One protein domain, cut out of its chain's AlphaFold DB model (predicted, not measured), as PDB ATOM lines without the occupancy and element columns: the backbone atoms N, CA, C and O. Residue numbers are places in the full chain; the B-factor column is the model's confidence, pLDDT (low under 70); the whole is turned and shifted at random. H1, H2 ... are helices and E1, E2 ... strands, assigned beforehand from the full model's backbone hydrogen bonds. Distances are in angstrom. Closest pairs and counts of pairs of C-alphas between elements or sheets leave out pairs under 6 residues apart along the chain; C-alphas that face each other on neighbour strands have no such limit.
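This is residues 13 to 90 of the 90 residues of an uncharacterized protein of Paenibacillus dendritiformis (UniProt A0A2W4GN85). A strongly twisted four-stranded sheet, curled like part of a barrel, has helix H1 over one face, and its long hairpin E3 and E4 ends in a tip, residues 67 to 72, that sticks out. The 78 printed residues run H1, E1, E2, E3, E4. The sheet, E1 E2 E3 E4, is a meander, each strand the antiparallel neighbour of the one before. The class is mixed; the whole, 46 by 27 by 22 A, is only just compact, close to loose, with a radius of gyration of the C-alphas of 13.8 A.

Find C-alpha 13 at (46.294, 73.393, -21.902), where H1, residues 13 to 22, begins. Then come E1, residues 28 to 31, E2, residues 41 to 47, E3, residues 56 to 68, 34.4 A long, and E4, residues 71 to 82, 36.0 A, ending at (59.202, 90.896, -30.488).

H1, every O i to N i+4 pair within hydrogen-bond range, is on the sheet, height 8.1 A; its closest C-alphas to E1 are Cys 20 and Val 29, 6.7 A. Within range are N 30 and O 45 of E1 and E2, 2.8 A, N 42 and O 60 of E2 and E3, 2.7 A, and N 59 and O 79 of E3 and E4, 2.8 A. E3 bends by 54 degrees at residue 64.

The printed part has no cut and no long link; pLDDT is under 70 at residues 33 to 39, 52 to 53, 84 to 85 and 89 to 90.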
ATOM      1  N   GLN A  13      47.436  72.555 -22.266       76.00
ATOM      2  CA  GLN A  13      46.294  73.393 -21.902       76.00
ATOM      3  C   GLN A  13      46.554  74.194 -20.617       76.00
ATOM      4  O   GLN A  13      46.328  75.397 -20.578       76.00
ATOM      5  N   TYR A  14      47.101  73.545 -19.594       75.81
ATOM      6  CA  TYR A  14      47.435  74.148 -18.311       75.81
ATOM      7  C   TYR A  14      48.562  75.167 -18.455       75.81
ATOM      8  O   TYR A  14      48.520  76.234 -17.851       75.81
ATOM      9  N   LEU A  15      49.564  74.865 -19.290       76.25
ATOM     10  CA  LEU A  15      50.630  75.819 -19.573       76.25
ATOM     11  C   LEU A  15      50.089  77.060 -20.291       76.25
ATOM     12  O   LEU A  15      50.496  78.171 -19.971       76.25
ATOM     13  N   LYS A  16      49.150  76.880 -21.223       79.19
ATOM     14  CA  LYS A  16      48.478  77.990 -21.900       79.19
ATOM     15  C   LYS A  16      47.689  78.859 -20.915       79.19
ATOM     16  O   LYS A  16      47.847  80.070 -20.948       79.19
ATOM     17  N   GLU A  17      46.876  78.255 -20.049       82.38
ATOM     18  CA  GLU A  17      46.113  78.978 -19.018       82.38
ATOM     19  C   GLU A  17      47.038  79.792 -18.106       82.38
ATOM     20  O   GLU A  17      46.803  80.975 -17.880       82.38
ATOM     21  N   LEU A  18      48.148  79.190 -17.673       79.44
ATOM     22  CA  LEU A  18      49.145  79.849 -16.835       79.44
ATOM     23  C   LEU A  18      49.851  81.007 -17.553       79.44
ATOM     24  O   LEU A  18      50.121  82.039 -16.945       79.44
ATOM     25  N   LEU A  19      50.131  80.862 -18.849       81.19
ATOM     26  CA  LEU A  19      50.668  81.959 -19.650       81.19
ATOM     27  C   LEU A  19      49.666  83.104 -19.788       81.19
ATOM     28  O   LEU A  19      50.091  84.245 -19.692       81.19
ATOM     29  N   CYS A  20      48.371  82.830 -19.966       83.38
ATOM     30  CA  CYS A  20      47.351  83.881 -19.998       83.38
ATOM     31  C   CYS A  20      47.250  84.630 -18.658       83.38
ATOM     32  O   CYS A  20      47.072  85.842 -18.654       83.38
ATOM     33  N   GLU A  21      47.379  83.929 -17.525       83.69
ATOM     34  CA  GLU A  21      47.407  84.568 -16.201       83.69
ATOM     35  C   GLU A  21      48.650  85.451 -16.009       83.69
ATOM     36  O   GLU A  21      48.558  86.523 -15.417       83.69
ATOM     37  N   TYR A  22      49.814  84.999 -16.486       81.00
ATOM     38  CA  TYR A  22      51.087  85.694 -16.268       81.00
ATOM     39  C   TYR A  22      51.337  86.834 -17.262       81.00
ATOM     40  O   TYR A  22      51.968  87.832 -16.927       81.00
ATOM     41  N   LEU A  23      50.861  86.677 -18.493       84.06
ATOM     42  CA  LEU A  23      51.064  87.604 -19.599       84.06
ATOM     43  C   LEU A  23      49.770  88.371 -19.876       84.06
ATOM     44  O   LEU A  23      49.263  88.357 -20.995       84.06
ATOM     45  N   SER A  24      49.248  89.041 -18.845       83.06
ATOM     46  CA  SER A  24      47.972  89.769 -18.896       83.06
ATOM     47  C   SER A  24      47.928  90.896 -19.928       83.06
ATOM     48  O   SER A  24      46.848  91.351 -20.286       83.06
ATOM     49  N   ASP A  25      49.089  91.342 -20.409       83.50
ATOM     50  CA  ASP A  25      49.209  92.367 -21.451       83.50
ATOM     51  C   ASP A  25      48.831  91.842 -22.855       83.50
ATOM     52  O   ASP A  25      48.700  92.616 -23.811       83.50
ATOM     53  N   PHE A  26      48.652  90.522 -22.995       84.75
ATOM     54  CA  PHE A  26      48.297  89.851 -24.242       84.75
ATOM     55  C   PHE A  26      46.911  89.213 -24.151       84.75
ATOM     56  O   PHE A  26      46.652  88.349 -23.316       84.75
ATOM     57  N   ASP A  27      46.035  89.592 -25.078       84.94
ATOM     58  CA  ASP A  27      44.654  89.109 -25.136       84.94
ATOM     59  C   ASP A  27      44.565  87.659 -25.629       84.94
ATOM     60  O   ASP A  27      43.634  86.919 -25.295       84.94
ATOM     61  N   ILE A  28      45.512  87.248 -26.477       84.81
ATOM     62  CA  ILE A  28      45.448  85.975 -27.188       84.81
ATOM     63  C   ILE A  28      46.797  85.253 -27.103       84.81
ATOM     64  O   ILE A  28      47.838  85.773 -27.503       84.81
ATOM     65  N   VAL A  29      46.749  83.992 -26.661       86.94
ATOM     66  CA  VAL A  29      47.890  83.064 -26.617       86.94
ATOM     67  C   VAL A  29      47.612  81.874 -27.539       86.94
ATOM     68  O   VAL A  29      46.742  81.040 -27.267       86.94
ATOM     69  N   ILE A  30      48.347  81.773 -28.647       86.88
ATOM     70  CA  ILE A  30      48.162  80.732 -29.670       86.88
ATOM     71  C   ILE A  30      49.341  79.759 -29.614       86.88
ATOM     72  O   ILE A  30      50.475  80.185 -29.829       86.88
ATOM     73  N   PRO A  31      49.121  78.457 -29.370       86.12
ATOM     74  CA  PRO A  31      50.196  77.474 -29.424       86.12
ATOM     75  C   PRO A  31      50.728  77.336 -30.854       86.12
ATOM     76  O   PRO A  31      49.975  77.102 -31.801       86.12
ATOM     77  N   ILE A  32      52.043  77.448 -31.014       86.00
ATOM     78  CA  ILE A  32      52.733  77.175 -32.274       86.00
ATOM     79  C   ILE A  32      53.122  75.697 -32.242       86.00
ATOM     80  O   ILE A  32      54.100  75.300 -31.600       86.00
ATOM     81  N   HIS A  33      52.300  74.872 -32.891       68.62
ATOM     82  CA  HIS A  33      52.418  73.417 -32.837       68.62
ATOM     83  C   HIS A  33      53.792  72.936 -33.323       68.62
ATOM     84  O   HIS A  33      54.354  73.443 -34.298       68.62
ATOM     85  N   ARG A  34      54.344  71.931 -32.638       61.69
ATOM     86  CA  ARG A  34      55.669  71.371 -32.930       61.69
ATOM     87  C   ARG A  34      55.585  70.091 -33.738       61.69
ATOM     88  O   ARG A  34      54.655  69.306 -33.588       61.69
ATOM     89  N   ARG A  35      56.648  69.822 -34.506       53.03
ATOM     90  CA  ARG A  35      56.949  68.462 -34.970       53.03
ATOM     91  C   ARG A  35      57.135  67.538 -33.750       53.03
ATOM     92  O   ARG A  35      57.822  67.939 -32.803       53.03
ATOM     93  N   PRO A  36      56.569  66.322 -33.766       48.25
ATOM     94  CA  PRO A  36      56.722  65.360 -32.676       48.25
ATOM     95  C   PRO A  36      58.212  65.049 -32.446       48.25
ATOM     96  O   PRO A  36      58.918  64.689 -33.383       48.25
ATOM     97  N   GLY A  37      58.699  65.252 -31.214       51.53
ATOM     98  CA  GLY A  37      60.084  64.954 -30.803       51.53
ATOM     99  C   GLY A  37      60.761  66.003 -29.907       51.53
ATOM    100  O   GLY A  37      61.708  65.681 -29.195       51.53
ATOM    101  N   TYR A  38      60.271  67.250 -29.867       52.72
ATOM    102  CA  TYR A  38      60.853  68.322 -29.037       52.72
ATOM    103  C   TYR A  38      60.033  68.587 -27.767       52.72
ATOM    104  O   TYR A  38      59.359  69.612 -27.656       52.72
ATOM    105  N   HIS A  39      60.114  67.674 -26.799       61.28
ATOM    106  CA  HIS A  39      59.279  67.666 -25.585       61.28
ATOM    107  C   HIS A  39      59.637  68.716 -24.518       61.28
ATOM    108  O   HIS A  39      58.893  68.861 -23.554       61.28
ATOM    109  N   LEU A  40      60.767  69.423 -24.655       70.06
ATOM    110  CA  LEU A  40      61.334  70.259 -23.580       70.06
ATOM    111  C   LEU A  40      61.127  71.764 -23.744       70.06
ATOM    112  O   LEU A  40      61.520  72.539 -22.873       70.06
ATOM    113  N   ARG A  41      60.559  72.201 -24.865       75.44
ATOM    114  CA  ARG A  41      60.235  73.611 -25.062       75.44
ATOM    115  C   ARG A  41      58.787  73.704 -25.579       75.44
ATOM    116  O   ARG A  41      58.292  72.738 -26.151       75.44
ATOM    117  N   HIS A  42      58.154  74.858 -25.463       80.25
ATOM    118  CA  HIS A  42      56.889  75.211 -26.109       80.25
ATOM    119  C   HIS A  42      57.019  76.586 -26.731       80.25
ATOM    120  O   HIS A  42      57.813  77.399 -26.257       80.25
ATOM    121  N   TYR A  43      56.297  76.812 -27.820       85.81
ATOM    122  CA  TYR A  43      56.255  78.111 -28.476       85.81
ATOM    123  C   TYR A  43      54.814  78.577 -28.556       85.81
ATOM    124  O   TYR A  43      53.932  77.796 -28.908       85.81
ATOM    125  N   TYR A  44      54.605  79.851 -28.271       87.62
ATOM    126  CA  TYR A  44      53.312  80.501 -28.359       87.62
ATOM    127  C   TYR A  44      53.467  81.801 -29.133       87.62
ATOM    128  O   TYR A  44      54.451  82.516 -28.953       87.62
ATOM    129  N   ARG A  45      52.503  82.109 -29.996       88.88
ATOM    130  CA  ARG A  45      52.320  83.457 -30.522       88.88
ATOM    131  C   ARG A  45      51.438  84.206 -29.537       88.88
ATOM    132  O   ARG A  45      50.417  83.667 -29.109       88.88
ATOM    133  N   LEU A  46      51.855  85.408 -29.182       89.12
ATOM    134  CA  LEU A  46      51.090  86.306 -28.339       89.12
ATOM    135  C   LEU A  46      50.561  87.441 -29.208       89.12
ATOM    136  O   LEU A  46      51.291  87.968 -30.048       89.12
ATOM    137  N   GLU A  47      49.302  87.802 -29.016       87.25
ATOM    138  CA  GLU A  47      48.680  88.937 -29.692       87.25
ATOM    139  C   GLU A  47      47.987  89.815 -28.654       87.25
ATOM    140  O   GLU A  47      47.421  89.319 -27.679       87.25
ATOM    141  N   SER A  48      48.047  91.124 -28.875       83.12
ATOM    142  CA  SER A  48      47.379  92.130 -28.057       83.12
ATOM    143  C   SER A  48      46.699  93.133 -28.978       83.12
ATOM    144  O   SER A  48      47.311  93.622 -29.930       83.12
ATOM    145  N   ALA A  49      45.443  93.462 -28.696       80.25
ATOM    146  CA  ALA A  49      44.687  94.486 -29.406       80.25
ATOM    147  C   ALA A  49      45.286  95.885 -29.194       80.25
ATOM    148  O   ALA A  49      45.120  96.765 -30.038       80.25
ATOM    149  N   THR A  50      46.003  96.086 -28.083       79.19
ATOM    150  CA  THR A  50      46.651  97.361 -27.737       79.19
ATOM    151  C   THR A  50      48.008  97.566 -28.411       79.19
ATOM    152  O   THR A  50      48.465  98.702 -28.521       79.19
ATOM    153  N   MET A  51      48.626  96.493 -28.918       76.19
ATOM    154  CA  MET A  51      49.916  96.519 -29.621       76.19
ATOM    155  C   MET A  51      49.772  95.956 -31.046       76.19
ATOM    156  O   MET A  51      50.349  94.914 -31.374       76.19
ATOM    157  N   PRO A  52      48.971  96.603 -31.914       69.88
ATOM    158  CA  PRO A  52      48.736  96.112 -33.263       69.88
ATOM    159  C   PRO A  52      50.014  96.187 -34.111       69.88
ATOM    160  O   PRO A  52      50.661  97.228 -34.195       69.88
ATOM    161  N   GLY A  53      50.343  95.088 -34.797       69.19
ATOM    162  CA  GLY A  53      51.411  95.037 -35.806       69.19
ATOM    163  C   GLY A  53      52.736  94.424 -35.351       69.19
ATOM    164  O   GLY A  53      53.578  94.136 -36.201       69.19
ATOM    165  N   GLU A  54      52.918  94.155 -34.060       75.94
ATOM    166  CA  GLU A  54      54.100  93.452 -33.559       75.94
ATOM    167  C   GLU A  54      53.808  91.961 -33.361       75.94
ATOM    168  O   GLU A  54      52.801  91.572 -32.769       75.94
ATOM    169  N   ILE A  55      54.697  91.104 -33.871       79.88
ATOM    170  CA  ILE A  55      54.601  89.660 -33.645       79.88
ATOM    171  C   ILE A  55      55.412  89.327 -32.402       79.88
ATOM    172  O   ILE A  55      56.645  89.331 -32.428       79.88
ATOM    173  N   TYR A  56      54.706  88.978 -31.334       86.50
ATOM    174  CA  TYR A  56      55.308  88.498 -30.104       86.50
ATOM    175  C   TYR A  56      55.347  86.975 -30.091       86.50
ATOM    176  O   TYR A  56      54.340  86.297 -30.319       86.50
ATOM    177  N   ILE A  57      56.523  86.417 -29.817       88.31
ATOM    178  CA  ILE A  57      56.705  84.977 -29.652       88.31
ATOM    179  C   ILE A  57      57.159  84.722 -28.224       88.31
ATOM    180  O   ILE A  57      58.156  85.276 -27.776       88.31
ATOM    181  N   CYS A  58      56.448  83.840 -27.534       87.19
ATOM    182  CA  CYS A  58      56.810  83.306 -26.235       87.19
ATOM    183  C   CYS A  58      57.428  81.915 -26.390       87.19
ATOM    184  O   CYS A  58      56.897  81.046 -27.087       87.19
ATOM    185  N   ARG A  59      58.562  81.698 -25.729       86.50
ATOM    186  CA  ARG A  59      59.233  80.413 -25.581       86.50
ATOM    187  C   ARG A  59      59.163  80.014 -24.124       86.50
ATOM    188  O   ARG A  59      59.713  80.691 -23.263       86.50
ATOM    189  N   VAL A  60      58.567  78.858 -23.869       82.81
ATOM    190  CA  VAL A  60      58.622  78.221 -22.557       82.81
ATOM    191  C   VAL A  60      59.600  77.064 -22.628       82.81
ATOM    192  O   VAL A  60      59.431  76.170 -23.450       82.81
ATOM    193  N   SER A  61      60.621  77.049 -21.784       81.12
ATOM    194  CA  SER A  61      61.598  75.964 -21.698       81.12
ATOM    195  C   SER A  61      61.515  75.300 -20.333       81.12
ATOM    196  O   SER A  61      61.538  75.980 -19.312       81.12
ATOM    197  N   TYR A  62      61.442  73.972 -20.292       79.31
ATOM    198  CA  TYR A  62      61.588  73.243 -19.034       79.31
ATOM    199  C   TYR A  62      63.004  73.448 -18.475       79.31
ATOM    200  O   TYR A  62      63.980  73.325 -19.217       79.31
ATOM    201  N   ILE A  63      63.104  73.749 -17.179       79.06
ATOM    202  CA  ILE A  63      64.382  73.902 -16.473       79.06
ATOM    203  C   ILE A  63      64.648  72.651 -15.639       79.06
ATOM    204  O   ILE A  63      65.601  71.916 -15.885       79.06
ATOM    205  N   GLU A  64      63.797  72.406 -14.645       79.81
ATOM    206  CA  GLU A  64      64.052  71.414 -13.607       79.81
ATOM    207  C   GLU A  64      62.760  70.909 -12.958       79.81
ATOM    208  O   GLU A  64      61.681  71.476 -13.130       79.81
ATOM    209  N   THR A  65      62.874  69.824 -12.192       80.62
ATOM    210  CA  THR A  65      61.797  69.333 -11.335       80.62
ATOM    211  C   THR A  65      62.283  69.358  -9.900       80.62
ATOM    212  O   THR A  65      63.195  68.613  -9.542       80.62
ATOM    213  N   VAL A  66      61.628  70.158  -9.068       81.25
ATOM    214  CA  VAL A  66      61.913  70.261  -7.638       81.25
ATOM    215  C   VAL A  66      60.939  69.370  -6.872       81.25
ATOM    216  O   VAL A  66      59.737  69.348  -7.149       81.25
ATOM    217  N   LYS A  67      61.442  68.607  -5.900       81.44
ATOM    218  CA  LYS A  67      60.612  67.821  -4.976       81.44
ATOM    219  C   LYS A  67      60.544  68.530  -3.630       81.44
ATOM    220  O   LYS A  67      61.585  68.784  -3.035       81.44
ATOM    221  N   ILE A  68      59.336  68.800  -3.140       81.44
ATOM    222  CA  ILE A  68      59.111  69.354  -1.798       81.44
ATOM    223  C   ILE A  68      58.122  68.429  -1.085       81.44
ATOM    224  O   ILE A  68      56.937  68.373  -1.426       81.44
ATOM    225  N   GLY A  69      58.629  67.643  -0.130       84.31
ATOM    226  CA  GLY A  69      57.866  66.584   0.534       84.31
ATOM    227  C   GLY A  69      57.376  65.508  -0.457       84.31
ATOM    228  O   GLY A  69      58.157  65.058  -1.297       84.31
ATOM    229  N   PRO A  70      56.093  65.090  -0.408       83.94
ATOM    230  CA  PRO A  70      55.535  64.109  -1.344       83.94
ATOM    231  C   PRO A  70      55.214  64.698  -2.731       83.94
ATOM    232  O   PRO A  70      54.698  63.994  -3.600       83.94
ATOM    233  N   TYR A  71      55.477  65.990  -2.952       75.94
ATOM    234  CA  TYR A  71      55.039  66.714  -4.140       75.94
ATOM    235  C   TYR A  71      56.191  66.991  -5.107       75.94
ATOM    236  O   TYR A  71      57.323  67.254  -4.699       75.94
ATOM    237  N   LYS A  72      55.882  66.938  -6.408       72.38
ATOM    238  CA  LYS A  72      56.779  67.315  -7.505       72.38
ATOM    239  C   LYS A  72      56.296  68.623  -8.118       72.38
ATOM    240  O   LYS A  72      55.098  68.781  -8.346       72.38
ATOM    241  N   PHE A  73      57.237  69.500  -8.420       74.94
ATOM    242  CA  PHE A  73      57.015  70.791  -9.046       74.94
ATOM    243  C   PHE A  73      57.929  70.926 -10.253       74.94
ATOM    244  O   PHE A  73      59.075  70.494 -10.191       74.94
ATOM    245  N   HIS A  74      57.443  71.528 -11.331       75.56
ATOM    246  CA  HIS A  74      58.205  71.712 -12.562       75.56
ATOM    247  C   HIS A  74      58.511  73.200 -12.747       75.56
ATOM    248  O   HIS A  74      57.595  74.018 -12.750       75.56
ATOM    249  N   GLY A  75      59.794  73.543 -12.861       76.12
ATOM    250  CA  GLY A  75      60.264  74.892 -13.151       76.12
ATOM    251  C   GLY A  75      60.345  75.124 -14.656       76.12
ATOM    252  O   GLY A  75      60.876  74.285 -15.391       76.12
ATOM    253  N   PHE A  76      59.846  76.271 -15.107       78.19
ATOM    254  CA  PHE A  76      59.851  76.664 -16.511       78.19
ATOM    255  C   PHE A  76      60.453  78.055 -16.669       78.19
ATOM    256  O   PHE A  76      60.117  78.978 -15.934       78.19
ATOM    257  N   ARG A  77      61.319  78.217 -17.666       82.44
ATOM    258  CA  ARG A  77      61.792  79.519 -18.127       82.44
ATOM    259  C   ARG A  77      60.823  80.025 -19.183       82.44
ATOM    260  O   ARG A  77      60.575  79.306 -20.148       82.44
ATOM    261  N   VAL A  78      60.324  81.242 -19.017       83.38
ATOM    262  CA  VAL A  78      59.496  81.936 -20.008       83.38
ATOM    263  C   VAL A  78      60.320  83.077 -20.593       83.38
ATOM    264  O   VAL A  78      60.914  83.860 -19.858       83.38
ATOM    265  N   GLU A  79      60.395  83.137 -21.915       85.44
ATOM    266  CA  GLU A  79      61.127  84.162 -22.657       85.44
ATOM    267  C   GLU A  79      60.216  84.713 -23.755       85.44
ATOM    268  O   GLU A  79      59.539  83.931 -24.423       85.44
ATOM    269  N   ILE A  80      60.218  86.026 -23.986       86.31
ATOM    270  CA  ILE A  80      59.475  86.661 -25.086       86.31
ATOM    271  C   ILE A  80      60.436  87.360 -26.037       86.31
ATOM    272  O   ILE A  80      61.415  87.971 -25.619       86.31
ATOM    273  N   THR A  81      60.135  87.301 -27.326       86.06
ATOM    274  CA  THR A  81      60.757  88.141 -28.347       86.06
ATOM    275  C   THR A  81      59.688  88.888 -29.135       86.06
ATOM    276  O   THR A  81      58.597  88.361 -29.352       86.06
ATOM    277  N   ALA A  82      60.011  90.107 -29.566       84.00
ATOM    278  CA  ALA A  82      59.202  90.896 -30.488       84.00
ATOM    279  C   ALA A  82      59.909  90.937 -31.846       84.00
ATOM    280  O   ALA A  82      61.103  91.242 -31.918       84.00
ATOM    281  N   ASN A  83      59.188  90.601 -32.915       76.31
ATOM    282  CA  ASN A  83      59.666  90.652 -34.301       76.31
ATOM    283  C   ASN A  83      60.971  89.866 -34.562       76.31
ATOM    284  O   ASN A  83      61.714  90.176 -35.489       76.31
ATOM    285  N   GLY A  84      61.253  88.838 -33.751       65.75
ATOM    286  CA  GLY A  84      62.417  87.964 -33.918       65.75
ATOM    287  C   GLY A  84      63.766  88.615 -33.603       65.75
ATOM    288  O   GLY A  84      64.782  88.093 -34.053       65.75
ATOM    289  N   LEU A  85      63.773  89.732 -32.865       69.88
ATOM    290  CA  LEU A  85      64.992  90.441 -32.473       69.88
ATOM    291  C   LEU A  85      65.769  89.654 -31.406       69.88
ATOM    292  O   LEU A  85      66.658  88.880 -31.738       69.88
ATOM    293  N   ASP A  86      65.393  89.799 -30.134       75.69
ATOM    294  CA  ASP A  86      66.058  89.138 -29.009       75.69
ATOM    295  C   ASP A  86      65.044  88.531 -28.040       75.69
ATOM    296  O   ASP A  86      63.935  89.047 -27.877       75.69
ATOM    297  N   TRP A  87      65.429  87.427 -27.396       73.81
ATOM    298  CA  TRP A  87      64.658  86.805 -26.320       73.81
ATOM    299  C   TRP A  87      64.946  87.524 -25.004       73.81
ATOM    300  O   TRP A  87      66.080  87.527 -24.528       73.81
ATOM    301  N   LYS A  88      63.912  88.104 -24.401       71.38
ATOM    302  CA  LYS A  88      63.957  88.714 -23.073       71.38
ATOM    303  C   LYS A  88      63.307  87.770 -22.066       71.38
ATOM    304  O   LYS A  88      62.206  87.272 -22.305       71.38
ATOM    305  N   GLU A  89      64.005  87.497 -20.964       64.94
ATOM    306  CA  GLU A  89      63.395  86.839 -19.803       64.94
ATOM    307  C   GLU A  89      62.397  87.793 -19.137       64.94
ATOM    308  O   GLU A  89      62.596  89.011 -19.140       64.94
ATOM    309  N   ILE A  90      61.348  87.211 -18.559       61.00
ATOM    310  CA  ILE A  90      60.283  87.890 -17.806       61.00
ATOM    311  C   ILE A  90      60.228  87.302 -16.394       61.00
ATOM    312  O   ILE A  90      60.801  86.199 -16.176       61.00
TER     313      ILE A  90